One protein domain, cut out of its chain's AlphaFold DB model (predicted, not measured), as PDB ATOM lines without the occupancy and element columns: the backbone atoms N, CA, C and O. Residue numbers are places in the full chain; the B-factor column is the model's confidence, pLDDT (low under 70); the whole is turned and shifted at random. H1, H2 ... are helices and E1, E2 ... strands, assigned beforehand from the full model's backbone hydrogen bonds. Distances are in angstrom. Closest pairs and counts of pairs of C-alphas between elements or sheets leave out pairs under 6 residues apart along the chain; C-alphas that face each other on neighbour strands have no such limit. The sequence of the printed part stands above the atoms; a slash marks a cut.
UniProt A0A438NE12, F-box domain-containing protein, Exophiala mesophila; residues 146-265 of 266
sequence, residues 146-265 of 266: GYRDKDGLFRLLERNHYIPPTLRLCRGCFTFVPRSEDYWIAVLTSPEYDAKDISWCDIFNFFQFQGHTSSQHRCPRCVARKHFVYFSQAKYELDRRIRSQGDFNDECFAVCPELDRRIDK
ATOM      1  N   GLY A 146      15.991 -19.492 132.675       82.62
ATOM      2  CA  GLY A 146      15.589 -18.519 133.685       82.62
ATOM      3  C   GLY A 146      15.136 -17.172 133.112       82.62
ATOM      4  O   GLY A 146      14.412 -17.094 132.116       82.62
ATOM      5  N   TYR A 147      15.541 -16.091 133.785       85.31
ATOM      6  CA  TYR A 147      14.976 -14.748 133.601       85.31
ATOM      7  C   TYR A 147      15.081 -14.231 132.164       85.31
ATOM      8  O   TYR A 147      14.130 -13.658 131.633       85.31
ATOM      9  N   ARG A 148      16.230 -14.457 131.518       84.81
ATOM     10  CA  ARG A 148      16.525 -13.932 130.179       84.81
ATOM     11  C   ARG A 148      15.594 -14.470 129.108       84.81
ATOM     12  O   ARG A 148      15.172 -13.698 128.254       84.81
ATOM     13  N   ASP A 149      15.276 -15.760 129.141       84.19
ATOM     14  CA  ASP A 149      14.407 -16.342 128.119       84.19
ATOM     15  C   ASP A 149      12.971 -15.818 128.260       84.19
ATOM     16  O   ASP A 149      12.313 -15.543 127.256       84.19
ATOM     17  N   LYS A 150      12.501 -15.590 129.496       84.00
ATOM     18  CA  LYS A 150      11.181 -14.991 129.743       84.00
ATOM     19  C   LYS A 150      11.127 -13.521 129.354       84.00
ATOM     20  O   LYS A 150      10.212 -13.130 128.637       84.00
ATOM     21  N   ASP A 151      12.107 -12.720 129.772       84.06
ATOM     22  CA  ASP A 151      12.201 -11.318 129.348       84.06
ATOM     23  C   ASP A 151      12.294 -11.212 127.815       84.06
ATOM     24  O   ASP A 151      11.601 -10.402 127.204       84.06
ATOM     25  N   GLY A 152      13.064 -12.099 127.174       84.25
ATOM     26  CA  GLY A 152      13.171 -12.205 125.719       84.25
ATOM     27  C   GLY A 152      11.831 -12.477 125.031       84.25
ATOM     28  O   GLY A 152      11.456 -11.730 124.122       84.25
ATOM     29  N   LEU A 153      11.079 -13.486 125.493       84.12
ATOM     30  CA  LEU A 153       9.732 -13.771 124.984       84.12
ATOM     31  C   LEU A 153       8.829 -12.543 125.113       84.12
ATOM     32  O   LEU A 153       8.172 -12.142 124.156       84.12
ATOM     33  N   PHE A 154       8.808 -11.922 126.286       82.12
ATOM     34  CA  PHE A 154       7.924 -10.798 126.545       82.12
ATOM     35  C   PHE A 154       8.257  -9.567 125.714       82.12
ATOM     36  O   PHE A 154       7.353  -8.970 125.137       82.12
ATOM     37  N   ARG A 155       9.539  -9.228 125.567       81.31
ATOM     38  CA  ARG A 155       9.970  -8.134 124.686       81.31
ATOM     39  C   ARG A 155       9.569  -8.386 123.238       81.31
ATOM     40  O   ARG A 155       9.215  -7.442 122.536       81.31
ATOM     41  N   LEU A 156       9.600  -9.640 122.792       82.94
ATOM     42  CA  LEU A 156       9.147 -10.011 121.457       82.94
ATOM     43  C   LEU A 156       7.624  -9.873 121.311       82.94
ATOM     44  O   LEU A 156       7.164  -9.328 120.308       82.94
ATOM     45  N   LEU A 157       6.846 -10.317 122.304       81.50
ATOM     46  CA  LEU A 157       5.386 -10.165 122.314       81.50
ATOM     47  C   LEU A 157       4.962  -8.687 122.357       81.50
ATOM     48  O   LEU A 157       4.044  -8.295 121.638       81.50
ATOM     49  N   GLU A 158       5.651  -7.864 123.154       79.25
ATOM     50  CA  GLU A 158       5.435  -6.412 123.246       79.25
ATOM     51  C   GLU A 158       5.778  -5.702 121.927       79.25
ATOM     52  O   GLU A 158       4.977  -4.908 121.435       79.25
ATOM     53  N   ARG A 159       6.945  -5.993 121.329       81.25
ATOM     54  CA  ARG A 159       7.427  -5.320 120.108       81.25
ATOM     55  C   ARG A 159       6.585  -5.627 118.871       81.25
ATOM     56  O   ARG A 159       6.472  -4.777 118.000       81.25
ATOM     57  N   ASN A 160       6.028  -6.832 118.781       79.06
ATOM     58  CA  ASN A 160       5.218  -7.250 117.633       79.06
ATOM     59  C   ASN A 160       3.711  -7.047 117.849       79.06
ATOM     60  O   ASN A 160       2.916  -7.534 117.052       79.06
ATOM     61  N   HIS A 161       3.309  -6.362 118.928       79.81
ATOM     62  CA  HIS A 161       1.903  -6.109 119.260       79.81
ATOM     63  C   HIS A 161       1.042  -7.385 119.342       79.81
ATOM     64  O   HIS A 161      -0.157  -7.356 119.074       79.81
ATOM     65  N   TYR A 162       1.639  -8.514 119.744       81.00
ATOM     66  CA  TYR A 162       0.912  -9.776 119.940       81.00
ATOM     67  C   TYR A 162       0.127  -9.813 121.253       81.00
ATOM     68  O   TYR A 162      -0.718 -10.685 121.449       81.00
ATOM     69  N   ILE A 163       0.404  -8.882 122.164       80.19
ATOM     70  CA  ILE A 163      -0.368  -8.706 123.392       80.19
ATOM     71  C   ILE A 163      -1.626  -7.909 123.030       80.19
ATOM     72  O   ILE A 163      -1.489  -6.785 122.540       80.19
ATOM     73  N   PRO A 164      -2.839  -8.444 123.277       83.06
ATOM     74  CA  PRO A 164      -4.070  -7.698 123.052       83.06
ATOM     75  C   PRO A 164      -4.022  -6.336 123.756       83.06
ATOM     76  O   PRO A 164      -3.548  -6.268 124.891       83.06
ATOM     77  N   PRO A 165      -4.553  -5.257 123.156       82.19
ATOM     78  CA  PRO A 165      -4.471  -3.910 123.729       82.19
ATOM     79  C   PRO A 165      -5.189  -3.781 125.081       82.19
ATOM     80  O   PRO A 165      -4.912  -2.849 125.834       82.19
ATOM     81  N   THR A 166      -6.080  -4.725 125.394       84.12
ATOM     82  CA  THR A 166      -6.804  -4.862 126.664       84.12
ATOM     83  C   THR A 166      -5.974  -5.501 127.778       84.12
ATOM     84  O   THR A 166      -6.392  -5.477 128.935       84.12
ATOM     85  N   LEU A 167      -4.806  -6.064 127.461       87.19
ATOM     86  CA  LEU A 167      -3.884  -6.676 128.409       87.19
ATOM     87  C   LEU A 167      -2.561  -5.913 128.439       87.19
ATOM     88  O   LEU A 167      -2.106  -5.338 127.452       87.19
ATOM     89  N   ARG A 168      -1.907  -5.944 129.595       85.19
ATOM     90  CA  ARG A 168      -0.545  -5.446 129.767       85.19
ATOM     91  C   ARG A 168       0.255  -6.426 130.598       85.19
ATOM     92  O   ARG A 168      -0.245  -6.988 131.570       85.19
ATOM     93  N   LEU A 169       1.512  -6.620 130.229       85.75
ATOM     94  CA  LEU A 169       2.435  -7.400 131.030       85.75
ATOM     95  C   LEU A 169       2.962  -6.566 132.203       85.75
ATOM     96  O   LEU A 169       3.456  -5.454 132.026       85.75
ATOM     97  N   CYS A 170       2.911  -7.134 133.403       88.50
ATOM     98  CA  CYS A 170       3.663  -6.631 134.543       88.50
ATOM     99  C   CYS A 170       5.061  -7.259 134.577       88.50
ATOM    100  O   CYS A 170       5.181  -8.470 134.746       88.50
ATOM    101  N   ARG A 171       6.119  -6.446 134.517       86.38
ATOM    102  CA  ARG A 171       7.520  -6.889 134.654       86.38
ATOM    103  C   ARG A 171       7.932  -7.191 136.099       86.38
ATOM    104  O   ARG A 171       8.952  -7.824 136.319       86.38
ATOM    105  N   GLY A 172       7.142  -6.782 137.091       89.00
ATOM    106  CA  GLY A 172       7.392  -7.146 138.492       89.00
ATOM    107  C   GLY A 172       6.966  -8.580 138.828       89.00
ATOM    108  O   GLY A 172       7.614  -9.243 139.625       89.00
ATOM    109  N   CYS A 173       5.878  -9.071 138.222       89.12
ATOM    110  CA  CYS A 173       5.324 -10.405 138.505       89.12
ATOM    111  C   CYS A 173       5.191 -11.318 137.279       89.12
ATOM    112  O   CYS A 173       4.656 -12.419 137.395       89.12
ATOM    113  N   PHE A 174       5.626 -10.860 136.103       85.81
ATOM    114  CA  PHE A 174       5.608 -11.610 134.842       85.81
ATOM    115  C   PHE A 174       4.212 -12.183 134.528       85.81
ATOM    116  O   PHE A 174       4.041 -13.347 134.159       85.81
ATOM    117  N   THR A 175       3.185 -11.350 134.731       86.06
ATOM    118  CA  THR A 175       1.771 -11.706 134.541       86.06
ATOM    119  C   THR A 175       1.088 -10.694 133.630       86.06
ATOM    120  O   THR A 175       1.272  -9.485 133.799       86.06
ATOM    121  N   PHE A 176       0.284 -11.187 132.686       86.88
ATOM    122  CA  PHE A 176      -0.649 -10.359 131.929       86.88
ATOM    123  C   PHE A 176      -1.818  -9.973 132.821       86.88
ATOM    124  O   PHE A 176      -2.478 -10.835 133.398       86.88
ATOM    125  N   VAL A 177      -2.067  -8.681 132.938       89.00
ATOM    126  CA  VAL A 177      -3.175  -8.141 133.716       89.00
ATOM    127  C   VAL A 177      -4.040  -7.247 132.824       89.00
ATOM    128  O   VAL A 177      -3.525  -6.695 131.844       89.00
ATOM    129  N   PRO A 178      -5.339  -7.099 133.133       90.25
ATOM    130  CA  PRO A 178      -6.219  -6.206 132.391       90.25
ATOM    131  C   PRO A 178      -5.695  -4.769 132.372       90.25
ATOM    132  O   PRO A 178      -5.040  -4.325 133.314       90.25
ATOM    133  N   ARG A 179      -6.002  -4.033 131.305       85.12
ATOM    134  CA  ARG A 179      -5.883  -2.569 131.243       85.12
ATOM    135  C   ARG A 179      -7.188  -1.853 131.573       85.12
ATOM    136  O   ARG A 179      -7.155  -0.640 131.728       85.12
ATOM    137  N   SER A 180      -8.307  -2.576 131.652       86.62
ATOM    138  CA  SER A 180      -9.614  -1.972 131.901       86.62
ATOM    139  C   SER A 180      -9.629  -1.239 133.236       86.62
ATOM    140  O   SER A 180      -9.264  -1.802 134.270       86.62
ATOM    141  N   GLU A 181     -10.066   0.016 133.197       84.44
ATOM    142  CA  GLU A 181     -10.189   0.853 134.387       84.44
ATOM    143  C   GLU A 181     -11.154   0.217 135.384       84.44
ATOM    144  O   GLU A 181     -10.778   0.062 136.536       84.44
ATOM    145  N   ASP A 182     -12.303  -0.297 134.937       87.50
ATOM    146  CA  ASP A 182     -13.306  -0.950 135.796       87.50
ATOM    147  C   ASP A 182     -12.728  -2.071 136.668       87.50
ATOM    148  O   ASP A 182     -13.015  -2.164 137.863       87.50
ATOM    149  N   TYR A 183     -11.868  -2.915 136.082       90.69
ATOM    150  CA  TYR A 183     -11.205  -3.987 136.825       90.69
ATOM    151  C   TYR A 183     -10.316  -3.410 137.927       90.69
ATOM    152  O   TYR A 183     -10.287  -3.929 139.041       90.69
ATOM    153  N   TRP A 184      -9.579  -2.342 137.621       90.81
ATOM    154  CA  TRP A 184      -8.655  -1.741 138.572       90.81
ATOM    155  C   TRP A 184      -9.329  -0.829 139.578       90.81
ATOM    156  O   TRP A 184      -8.877  -0.824 140.710       90.81
ATOM    157  N   ILE A 185     -10.417  -0.143 139.239       89.38
ATOM    158  CA  ILE A 185     -11.226   0.624 140.191       89.38
ATOM    159  C   ILE A 185     -11.668  -0.306 141.323       89.38
ATOM    160  O   ILE A 185     -11.431  -0.004 142.486       89.38
ATOM    161  N   ALA A 186     -12.194  -1.490 140.996       89.31
ATOM    162  CA  ALA A 186     -12.595  -2.472 142.002       89.31
ATOM    163  C   ALA A 186     -11.427  -3.012 142.852       89.31
ATOM    164  O   ALA A 186     -11.633  -3.419 143.990       89.31
ATOM    165  N   VAL A 187     -10.207  -3.055 142.309       89.75
ATOM    166  CA  VAL A 187      -9.015  -3.520 143.039       89.75
ATOM    167  C   VAL A 187      -8.424  -2.408 143.910       89.75
ATOM    168  O   VAL A 187      -8.017  -2.669 145.039       89.75
ATOM    169  N   LEU A 188      -8.368  -1.184 143.389       91.25
ATOM    170  CA  LEU A 188      -7.719  -0.026 144.004       91.25
ATOM    171  C   LEU A 188      -8.530   0.582 145.153       91.25
ATOM    172  O   LEU A 188      -7.972   1.356 145.918       91.25
ATOM    173  N   THR A 189      -9.801   0.211 145.318       89.69
ATOM    174  CA  THR A 189     -10.613   0.563 146.500       89.69
ATOM    175  C   THR A 189     -10.203  -0.193 147.766       89.69
ATOM    176  O   THR A 189     -10.712   0.092 148.848       89.69
ATOM    177  N   SER A 190      -9.307  -1.180 147.656       88.69
ATOM    178  CA  SER A 190      -8.759  -1.886 148.812       88.69
ATOM    179  C   SER A 190      -7.878  -0.949 149.657       88.69
ATOM    180  O   SER A 190      -7.009  -0.282 149.091       88.69
ATOM    181  N   PRO A 191      -7.980  -0.973 151.005       87.69
ATOM    182  CA  PRO A 191      -7.152  -0.146 151.892       87.69
ATOM    183  C   PRO A 191      -5.640  -0.354 151.726       87.69
ATOM    184  O   PRO A 191      -4.847   0.471 152.173       87.69
ATOM    185  N   GLU A 192      -5.214  -1.456 151.088       86.62
ATOM    186  CA  GLU A 192      -3.799  -1.699 150.787       86.62
ATOM    187  C   GLU A 192      -3.193  -0.635 149.858       86.62
ATOM    188  O   GLU A 192      -1.974  -0.543 149.805       86.62
ATOM    189  N   TYR A 193      -4.012   0.153 149.149       88.50
ATOM    190  CA  TYR A 193      -3.579   1.198 148.214       88.50
ATOM    191  C   TYR A 193      -3.569   2.616 148.808       88.50
ATOM    192  O   TYR A 193      -2.981   3.514 148.208       88.50
ATOM    193  N   ASP A 194      -4.132   2.802 150.004       86.31
ATOM    194  CA  ASP A 194      -4.162   4.088 150.720       86.31
ATOM    195  C   ASP A 194      -2.916   4.314 151.599       86.31
ATOM    196  O   ASP A 194      -2.808   5.307 152.326       86.31
ATOM    197  N   ALA A 195      -1.962   3.380 151.572       85.06
ATOM    198  CA  ALA A 195      -0.756   3.473 152.377       85.06
ATOM    199  C   ALA A 195       0.130   4.649 151.920       85.06
ATOM    200  O   ALA A 195       0.359   4.870 150.731       85.06
ATOM    201  N   LYS A 196       0.655   5.414 152.888       82.44
ATOM    202  CA  LYS A 196       1.430   6.651 152.645       82.44
ATOM    203  C   LYS A 196       2.709   6.440 151.831       82.44
ATOM    204  O   LYS A 196       3.267   7.395 151.304       82.44
ATOM    205  N   ASP A 197       3.201   5.212 151.784       82.56
ATOM    206  CA  ASP A 197       4.420   4.805 151.098       82.56
ATOM    207  C   ASP A 197       4.171   4.301 149.667       82.56
ATOM    208  O   ASP A 197       5.102   3.832 149.006       82.56
ATOM    209  N   ILE A 198       2.933   4.408 149.176       85.75
ATOM    210  CA  ILE A 198       2.557   4.056 147.810       85.75
ATOM    211  C   ILE A 198       2.617   5.291 146.917       85.75
ATOM    212  O   ILE A 198       1.936   6.294 147.126       85.75
ATOM    213  N   SER A 199       3.414   5.189 145.856       85.62
ATOM    214  CA  SER A 199       3.470   6.197 144.800       85.62
ATOM    215  C   SER A 199       2.273   6.033 143.859       85.62
ATOM    216  O   SER A 199       2.273   5.165 142.980       85.62
ATOM    217  N   TRP A 200       1.257   6.889 143.999       85.88
ATOM    218  CA  TRP A 200       0.157   6.974 143.026       85.88
ATOM    219  C   TRP A 200       0.661   7.305 141.616       85.88
ATOM    220  O   TRP A 200       0.106   6.808 140.640       85.88
ATOM    221  N   CYS A 201       1.766   8.048 141.494       84.56
ATOM    222  CA  CYS A 201       2.441   8.272 140.215       84.56
ATOM    223  C   CYS A 201       2.878   6.951 139.560       84.56
ATOM    224  O   CYS A 201       2.652   6.752 138.368       84.56
ATOM    225  N   ASP A 202       3.439   6.012 140.328       83.81
ATOM    226  CA  ASP A 202       3.836   4.694 139.815       83.81
ATOM    227  C   ASP A 202       2.623   3.845 139.408       83.81
ATOM    228  O   ASP A 202       2.686   3.115 138.415       83.81
ATOM    229  N   ILE A 203       1.514   3.953 140.147       88.12
ATOM    230  CA  ILE A 203       0.243   3.307 139.792       88.12
ATOM    231  C   ILE A 203      -0.292   3.886 138.479       88.12
ATOM    232  O   ILE A 203      -0.601   3.129 137.561       88.12
ATOM    233  N   PHE A 204      -0.357   5.210 138.337       85.44
ATOM    234  CA  PHE A 204      -0.873   5.852 137.126       85.44
ATOM    235  C   PHE A 204       0.021   5.645 135.903       85.44
ATOM    236  O   PHE A 204      -0.491   5.470 134.794       85.44
ATOM    237  N   ASN A 205       1.337   5.524 136.099       82.06
ATOM    238  CA  ASN A 205       2.277   5.140 135.045       82.06
ATOM    239  C   ASN A 205       1.919   3.792 134.399       82.06
ATOM    240  O   ASN A 205       2.183   3.583 133.212       82.06
ATOM    241  N   PHE A 206       1.275   2.879 135.133       83.69
ATOM    242  CA  PHE A 206       0.794   1.619 134.570       83.69
ATOM    243  C   PHE A 206      -0.331   1.810 133.535       83.69
ATOM    244  O   PHE A 206      -0.413   1.035 132.577       83.69
ATOM    245  N   PHE A 207      -1.165   2.839 133.688       82.69
ATOM    246  CA  PHE A 207      -2.330   3.100 132.837       82.69
ATOM    247  C   PHE A 207      -2.017   4.046 131.677       82.69
ATOM    248  O   PHE A 207      -2.380   3.767 130.537       82.69
ATOM    249  N   GLN A 208      -1.295   5.133 131.951       74.69
ATOM    250  CA  GLN A 208      -1.128   6.247 131.011       74.69
ATOM    251  C   GLN A 208      -0.094   5.978 129.910       74.69
ATOM    252  O   GLN A 208      -0.179   6.538 128.817       74.69
ATOM    253  N   PHE A 209       0.890   5.108 130.156       65.81
ATOM    254  CA  PHE A 209       1.968   4.898 129.192       65.81
ATOM    255  C   PHE A 209       1.520   4.010 128.022       65.81
ATOM    256  O   PHE A 209       1.546   2.777 128.123       65.81
ATOM    257  N   GLN A 210       1.149   4.653 126.909       60.53
ATOM    258  CA  GLN A 210       0.961   4.035 125.588       60.53
ATOM    259  C   GLN A 210       2.293   3.808 124.840       60.53
ATOM    260  O   GLN A 210       2.319   3.095 123.841       60.53
ATOM    261  N   GLY A 211       3.402   4.380 125.326       54.38
ATOM    262  CA  GLY A 211       4.725   4.286 124.703       54.38
ATOM    263  C   GLY A 211       5.580   3.101 125.171       54.38
ATOM    264  O   GLY A 211       5.494   2.656 126.315       54.38
ATOM    265  N   HIS A 212       6.468   2.641 124.286       53.38
ATOM    266  CA  HIS A 212       7.431   1.545 124.485       53.38
ATOM    267  C   HIS A 212       8.634   1.882 125.397       53.38
ATOM    268  O   HIS A 212       9.613   1.137 125.414       53.38
ATOM    269  N   THR A 213       8.624   3.017 126.104       49.88
ATOM    270  CA  THR A 213       9.866   3.655 126.586       49.88
ATOM    271  C   THR A 213      10.055   3.749 128.099       49.88
ATOM    272  O   THR A 213      11.136   4.155 128.516       49.88
ATOM    273  N   SER A 214       9.114   3.321 128.947       52.31
ATOM    274  CA  SER A 214       9.377   3.243 130.393       52.31
ATOM    275  C   SER A 214       9.660   1.806 130.827       52.31
ATOM    276  O   SER A 214       8.827   0.910 130.783       52.31
ATOM    277  N   SER A 215      10.895   1.583 131.251       55.62
ATOM    278  CA  SER A 215      11.476   0.282 131.571       55.62
ATOM    279  C   SER A 215      10.801  -0.428 132.770       55.62
ATOM    280  O   SER A 215      10.968  -1.629 132.957       55.62
ATOM    281  N   GLN A 216       9.954   0.249 133.552       64.81
ATOM    282  CA  GLN A 216       9.399  -0.262 134.815       64.81
ATOM    283  C   GLN A 216       7.872  -0.469 134.788       64.81
ATOM    284  O   GLN A 216       7.141   0.107 135.590       64.81
ATOM    285  N   HIS A 217       7.347  -1.312 133.894       76.38
ATOM    286  CA  HIS A 217       5.912  -1.643 133.886       76.38
ATOM    287  C   HIS A 217       5.527  -2.561 135.061       76.38
ATOM    288  O   HIS A 217       5.446  -3.781 134.915       76.38
ATOM    289  N   ARG A 218       5.286  -1.994 136.246       88.31
ATOM    290  CA  ARG A 218       4.706  -2.708 137.394       88.31
ATOM    291  C   ARG A 218       3.194  -2.533 137.397       88.31
ATOM    292  O   ARG A 218       2.714  -1.418 137.267       88.31
ATOM    293  N   CYS A 219       2.443  -3.616 137.582       91.38
ATOM    294  CA  CYS A 219       1.019  -3.493 137.880       91.38
ATOM    295  C   CYS A 219       0.820  -2.850 139.261       91.38
ATOM    296  O   CYS A 219       1.705  -2.984 140.115       91.38
ATOM    297  N   PRO A 220      -0.349  -2.246 139.532       91.75
ATOM    298  CA  PRO A 220      -0.620  -1.605 140.816       91.75
ATOM    299  C   PRO A 220      -0.361  -2.501 142.034       91.75
ATOM    300  O   PRO A 220       0.201  -2.043 143.020       91.75
ATOM    301  N   ARG A 221      -0.647  -3.812 141.959       92.44
ATOM    302  CA  ARG A 221      -0.297  -4.777 143.029       92.44
ATOM    303  C   ARG A 221       1.206  -4.850 143.309       92.44
ATOM    304  O   ARG A 221       1.613  -4.947 144.460       92.44
ATOM    305  N   CYS A 222       2.033  -4.846 142.264       91.31
ATOM    306  CA  CYS A 222       3.485  -4.841 142.422       91.31
ATOM    307  C   CYS A 222       3.998  -3.496 142.934       91.31
ATOM    308  O   CYS A 222       4.974  -3.491 143.671       91.31
ATOM    309  N   VAL A 223       3.343  -2.384 142.590       90.06
ATOM    310  CA  VAL A 223       3.669  -1.064 143.150       90.06
ATOM    311  C   VAL A 223       3.349  -1.021 144.645       90.06
ATOM    312  O   VAL A 223       4.251  -0.788 145.440       90.06
ATOM    313  N   ALA A 224       2.114  -1.350 145.036       90.12
ATOM    314  CA  ALA A 224       1.670  -1.327 146.434       90.12
ATOM    315  C   ALA A 224       2.517  -2.221 147.351       90.12
ATOM    316  O   ALA A 224       2.758  -1.911 148.511       90.12
ATOM    317  N   ARG A 225       3.020  -3.339 146.819       88.88
ATOM    318  CA  ARG A 225       3.857  -4.290 147.568       88.88
ATOM    319  C   ARG A 225       5.355  -4.037 147.425       88.88
ATOM    320  O   ARG A 225       6.132  -4.877 147.871       88.88
ATOM    321  N   LYS A 226       5.745  -2.925 146.791       88.44
ATOM    322  CA  LYS A 226       7.138  -2.536 146.522       88.44
ATOM    323  C   LYS A 226       7.944  -3.639 145.835       88.44
ATOM    324  O   LYS A 226       9.128  -3.824 146.092       88.44
ATOM    325  N   HIS A 227       7.300  -4.387 144.940       90.00
ATOM    326  CA  HIS A 227       7.996  -5.419 144.193       90.00
ATOM    327  C   HIS A 227       8.974  -4.797 143.194       90.00
ATOM    328  O   HIS A 227       8.607  -3.893 142.431       90.00
ATOM    329  N   PHE A 228      10.207  -5.298 143.183       87.19
ATOM    330  CA  PHE A 228      11.258  -4.829 142.285       87.19
ATOM    331  C   PHE A 228      11.093  -5.377 140.853       87.19
ATOM    332  O   PHE A 228      10.505  -6.440 140.640       87.19
ATOM    333  N   VAL A 229      11.608  -4.643 139.858       88.00
ATOM    334  CA  VAL A 229      11.671  -5.075 138.449       88.00
ATOM    335  C   VAL A 229      13.118  -5.311 138.063       88.00
ATOM    336  O   VAL A 229      13.960  -4.428 138.204       88.00
ATOM    337  N   TYR A 230      13.395  -6.481 137.506       86.88
ATOM    338  CA  TYR A 230      14.728  -6.821 137.041       86.88
ATOM    339  C   TYR A 230      14.962  -6.365 135.598       86.88
ATOM    340  O   TYR A 230      14.098  -6.461 134.731       86.88
ATOM    341  N   PHE A 231      16.168  -5.878 135.327       81.38
ATOM    342  CA  PHE A 231      16.593  -5.469 133.980       81.38
ATOM    343  C   PHE A 231      17.642  -6.386 133.375       81.38
ATOM    344  O   PHE A 231      17.900  -6.338 132.175       81.38
ATOM    345  N   SER A 232      18.252  -7.223 134.206       85.31
ATOM    346  CA  SER A 232      19.270  -8.166 133.793       85.31
ATOM    347  C   SER A 232      19.133  -9.456 134.588       85.31
ATOM    348  O   SER A 232      18.790  -9.450 135.774       85.31
ATOM    349  N   GLN A 233      19.443 -10.565 133.920       88.25
ATOM    350  CA  GLN A 233      19.538 -11.876 134.554       88.25
ATOM    351  C   GLN A 233      20.584 -11.875 135.676       88.25
ATOM    352  O   GLN A 233      20.308 -12.385 136.754       88.25
ATOM    353  N   ALA A 234      21.731 -11.222 135.464       89.62
ATOM    354  CA  ALA A 234      22.792 -11.135 136.464       89.62
ATOM    355  C   ALA A 234      22.311 -10.503 137.782       89.62
ATOM    356  O   ALA A 234      22.617 -11.023 138.852       89.62
ATOM    357  N   LYS A 235      21.516  -9.420 137.714       88.62
ATOM    358  CA  LYS A 235      20.944  -8.789 138.911       88.62
ATOM    359  C   LYS A 235      19.906  -9.690 139.580       88.62
ATOM    360  O   LYS A 235      19.930  -9.839 140.795       88.62
ATOM    361  N   TYR A 236      19.034 -10.324 138.793       89.50
ATOM    362  CA  TYR A 236      18.050 -11.274 139.321       89.50
ATOM    363  C   TYR A 236      18.712 -12.434 140.077       89.50
ATOM    364  O   TYR A 236      18.315 -12.754 141.195       89.50
ATOM    365  N   GLU A 237      19.745 -13.036 139.493       89.75
ATOM    366  CA  GLU A 237      20.476 -14.148 140.100       89.75
ATOM    367  C   GLU A 237      21.274 -13.728 141.334       89.75
ATOM    368  O   GLU A 237      21.313 -14.478 142.308       89.75
ATOM    369  N   LEU A 238      21.895 -12.543 141.312       89.25
ATOM    370  CA  LEU A 238      22.598 -12.000 142.472       89.25
ATOM    371  C   LEU A 238      21.641 -11.828 143.653       89.25
ATOM    372  O   LEU A 238      21.884 -12.403 144.711       89.25
ATOM    373  N   ASP A 239      20.528 -11.123 143.453       87.88
ATOM    374  CA  ASP A 239      19.548 -10.903 144.515       87.88
ATOM    375  C   ASP A 239      18.955 -12.229 144.999       87.88
ATOM    376  O   ASP A 239      18.760 -12.427 146.196       87.88
ATOM    377  N   ARG A 240      18.684 -13.171 144.086       87.44
ATOM    378  CA  ARG A 240      18.187 -14.501 144.452       87.44
ATOM    379  C   ARG A 240      19.186 -15.264 145.328       87.44
ATOM    380  O   ARG A 240      18.760 -15.897 146.293       87.44
ATOM    381  N   ARG A 241      20.491 -15.187 145.035       88.69
ATOM    382  CA  ARG A 241      21.547 -15.784 145.873       88.69
ATOM    383  C   ARG A 241      21.592 -15.144 147.258       88.69
ATOM    384  O   ARG A 241      21.554 -15.875 148.242       88.69
ATOM    385  N   ILE A 242      21.591 -13.813 147.337       86.75
ATOM    386  CA  ILE A 242      21.608 -13.092 148.620       86.75
ATOM    387  C   ILE A 242      20.374 -13.463 149.462       86.75
ATOM    388  O   ILE A 242      20.504 -13.813 150.632       86.75
ATOM    389  N   ARG A 243      19.175 -13.507 148.855       86.31
ATOM    390  CA  ARG A 243      17.946 -13.954 149.540       86.31
ATOM    391  C   ARG A 243      18.050 -15.387 150.060       86.31
ATOM    392  O   ARG A 243      17.586 -15.665 151.161       86.31
ATOM    393  N   SER A 244      18.658 -16.294 149.293       84.38
ATOM    394  CA  SER A 244      18.816 -17.696 149.707       84.38
ATOM    395  C   SER A 244      19.766 -17.892 150.895       84.38
ATOM    396  O   SER A 244      19.683 -18.912 151.569       84.38
ATOM    397  N   GLN A 245      20.632 -16.913 151.173       86.69
ATOM    398  CA  GLN A 245      21.569 -16.929 152.300       86.69
ATOM    399  C   GLN A 245      20.966 -16.357 153.594       86.69
ATOM    400  O   GLN A 245      21.621 -16.385 154.628       86.69
ATOM    401  N   GLY A 246      19.718 -15.869 153.561       78.25
ATOM    402  CA  GLY A 246      19.025 -15.326 154.736       78.25
ATOM    403  C   GLY A 246      19.450 -13.909 155.137       78.25
ATOM    404  O   GLY A 246      18.912 -13.372 156.098       78.25
ATOM    405  N   ASP A 247      20.356 -13.285 154.383       69.75
ATOM    406  CA  ASP A 247      20.981 -11.996 154.724       69.75
ATOM    407  C   ASP A 247      20.205 -10.775 154.187       69.75
ATOM    408  O   ASP A 247      20.646  -9.630 154.272       69.75
ATOM    409  N   PHE A 248      19.028 -11.001 153.595       67.19
ATOM    410  CA  PHE A 248      18.253  -9.954 152.932       67.19
ATOM    411  C   PHE A 248      17.094  -9.468 153.812       67.19
ATOM    412  O   PHE A 248      15.973  -9.961 153.708       67.19
ATOM    413  N   ASN A 249      17.368  -8.474 154.661       60.94
ATOM    414  CA  ASN A 249      16.356  -7.749 155.447       60.94
ATOM    415  C   ASN A 249      15.908  -6.429 154.797       60.94
ATOM    416  O   ASN A 249      15.283  -5.596 155.453       60.94
ATOM    417  N   ASP A 250      16.211  -6.221 153.514       65.38
ATOM    418  CA  ASP A 250      15.834  -4.989 152.833       65.38
ATOM    419  C   ASP A 250      14.385  -5.061 152.318       65.38
ATOM    420  O   ASP A 250      14.092  -5.548 151.220       65.38
ATOM    421  N   GLU A 251      13.453  -4.584 153.148       62.97
ATOM    422  CA  GLU A 251      12.030  -4.447 152.813       62.97
ATOM    423  C   GLU A 251      11.794  -3.542 151.585       62.97
ATOM    424  O   GLU A 251      10.718  -3.604 150.978       62.97
ATOM    425  N   CYS A 252      12.781  -2.735 151.170       59.72
ATOM    426  CA  CYS A 252      12.656  -1.829 150.030       59.72
ATOM    427  C   CYS A 252      12.674  -2.542 148.666       59.72
ATOM    428  O   CYS A 252      12.224  -1.956 147.680       59.72
ATOM    429  N   PHE A 253      13.118  -3.804 148.590       66.69
ATOM    430  CA  PHE A 253      13.278  -4.525 147.318       66.69
ATOM    431  C   PHE A 253      12.743  -5.959 147.361       66.69
ATOM    432  O   PHE A 253      13.412  -6.918 146.971       66.69
ATOM    433  N   ALA A 254      11.495  -6.121 147.802       84.25
ATOM    434  CA  ALA A 254      10.843  -7.424 147.773       84.25
ATOM    435  C   ALA A 254      10.718  -7.946 146.330       84.25
ATOM    436  O   ALA A 254      10.283  -7.242 145.419       84.25
ATOM    437  N   VAL A 255      11.055  -9.212 146.096       87.94
ATOM    438  CA  VAL A 255      10.739  -9.871 144.823       87.94
ATOM    439  C   VAL A 255       9.317 -10.383 144.867       87.94
ATOM    440  O   VAL A 255       8.877 -10.938 145.872       87.94
ATOM    441  N   CYS A 256       8.582 -10.208 143.769       89.31
ATOM    442  CA  CYS A 256       7.252 -10.779 143.685       89.31
ATOM    443  C   CYS A 256       7.343 -12.314 143.777       89.31
ATOM    444  O   CYS A 256       8.016 -12.914 142.940       89.31
ATOM    445  N   PRO A 257       6.621 -12.982 144.695       85.94
ATOM    446  CA  PRO A 257       6.647 -14.446 144.793       85.94
ATOM    447  C   PRO A 257       6.221 -15.149 143.496       85.94
ATOM    448  O   PRO A 257       6.691 -16.238 143.174       85.94
ATOM    449  N   GLU A 258       5.352 -14.499 142.715       84.69
ATOM    450  CA  GLU A 258       4.953 -14.985 141.394       84.69
ATOM    451  C   GLU A 258       6.096 -14.957 140.381       84.69
ATOM    452  O   GLU A 258       6.110 -15.801 139.491       84.69
ATOM    453  N   LEU A 259       7.056 -14.033 140.514       86.69
ATOM    454  CA  LEU A 259       8.236 -14.008 139.656       86.69
ATOM    455  C   LEU A 259       9.049 -15.285 139.868       86.69
ATOM    456  O   LEU A 259       9.231 -16.044 138.924       86.69
ATOM    457  N   ASP A 260       9.453 -15.573 141.106       82.62
ATOM    458  CA  ASP A 260      10.272 -16.754 141.416       82.62
ATOM    459  C   ASP A 260       9.550 -18.062 141.048       82.62
ATOM    460  O   ASP A 260      10.157 -18.985 140.508       82.62
ATOM    461  N   ARG A 261       8.222 -18.121 141.218       80.50
ATOM    462  CA  ARG A 261       7.416 -19.273 140.780       80.50
ATOM    463  C   ARG A 261       7.454 -19.496 139.265       80.50
ATOM    464  O   ARG A 261       7.324 -20.637 138.817       80.50
ATOM    465  N   ARG A 262       7.566 -18.418 138.488       77.56
ATOM    466  CA  ARG A 262       7.446 -18.427 137.027       77.56
ATOM    467  C   ARG A 262       8.790 -18.497 136.330       77.56
ATOM    468  O   ARG A 262       8.838 -19.119 135.283       77.56
ATOM    469  N   ILE A 263       9.844 -17.867 136.845       80.94
ATOM    470  CA  ILE A 263      11.124 -17.745 136.131       80.94
ATOM    471  C   ILE A 263      11.777 -19.104 135.864       80.94
ATOM    472  O   ILE A 263      12.275 -19.319 134.763       80.94
ATOM    473  N   ASP A 264      11.717 -20.029 136.820       71.88
ATOM    474  CA  ASP A 264      12.371 -21.340 136.700       71.88
ATOM    475  C   ASP A 264      11.549 -22.387 135.942       71.88
ATOM    476  O   ASP A 264      11.944 -23.548 135.844       71.88
ATOM    477  N   LYS A 265      10.366 -22.014 135.452       67.62
ATOM    478  CA  LYS A 265       9.418 -22.941 134.831       67.62
ATOM    479  C   LYS A 265       9.040 -22.462 133.435       67.62
ATOM    480  O   LYS A 265       9.060 -21.258 133.217       67.62
TER     481      LYS A 265
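What this domain is: This is residues 146 to 265 of the 266 residues of the protein "F-box domain-containing protein" of Exophiala mesophila (UniProt A0A438NE12). Two loosely packed lobes are bridged along one side by the long helix H1: one lobe holds the strand hairpin E1 and E2 with H2, H3 and H4, the other H5 and H6 near the start of H1. The 120 printed residues include six named helices and two named strands, in the order H1 E1 E2 H2 H3 H4 H5 H6. The two-strand sheet is antiparallel and the class is mostly helix. The whole is compact, with a radius of gyration of the C-alphas of 14.7 A and spans of 42 by 38 by 23 A.

How they stand to each other: H1, residues 147 to 159, and H5, residues 233 to 244, only just touch, with 3 pairs of C-alphas within 8 A, and only at their ends; the closest C-alphas, of Tyr 147 and Gln 233, are 5.5 A apart. They run opposite ways at a steep tilt of 44 degrees. E1, residues 167 to 170, and E2, residues 175 to 178, form an antiparallel hairpin, with N 168 and O 177 2.9 A apart, within hydrogen-bond range. H2, residues 181 to 188, is close to but not clearly touching H4, residues 220 to 224. H3, residues 200 to 208, touches H4; their closest C-alphas, of Ile 203 and Pro 220, are 5.1 A apart. H6, residues 257 to 263, is close to but not clearly touching H1, about perpendicular at 87 degrees. Every O i to N i+4 pair is within hydrogen-bond range in H1, H2, H4, H5 and H6; in H3, 3 of 5 are.

Where its parts are: H1 begins at C-alpha 147 (14.976, -14.748, 133.601) and measures 18.1 A. H3 measures 12.1 A and H5 16.2 A. H6 ends at C-alpha 263 (11.124, -17.745, 136.131).

The domain as a whole: The C-alphas of Asp 182 and Gln 245, the two farthest apart, are 41.8 A apart. The printed part has no cut. The links H2 to H3, H3 to H4 and H5 to H6 are long. The pLDDT is under 70 at residues 209 to 216, 247 to 253 and 265.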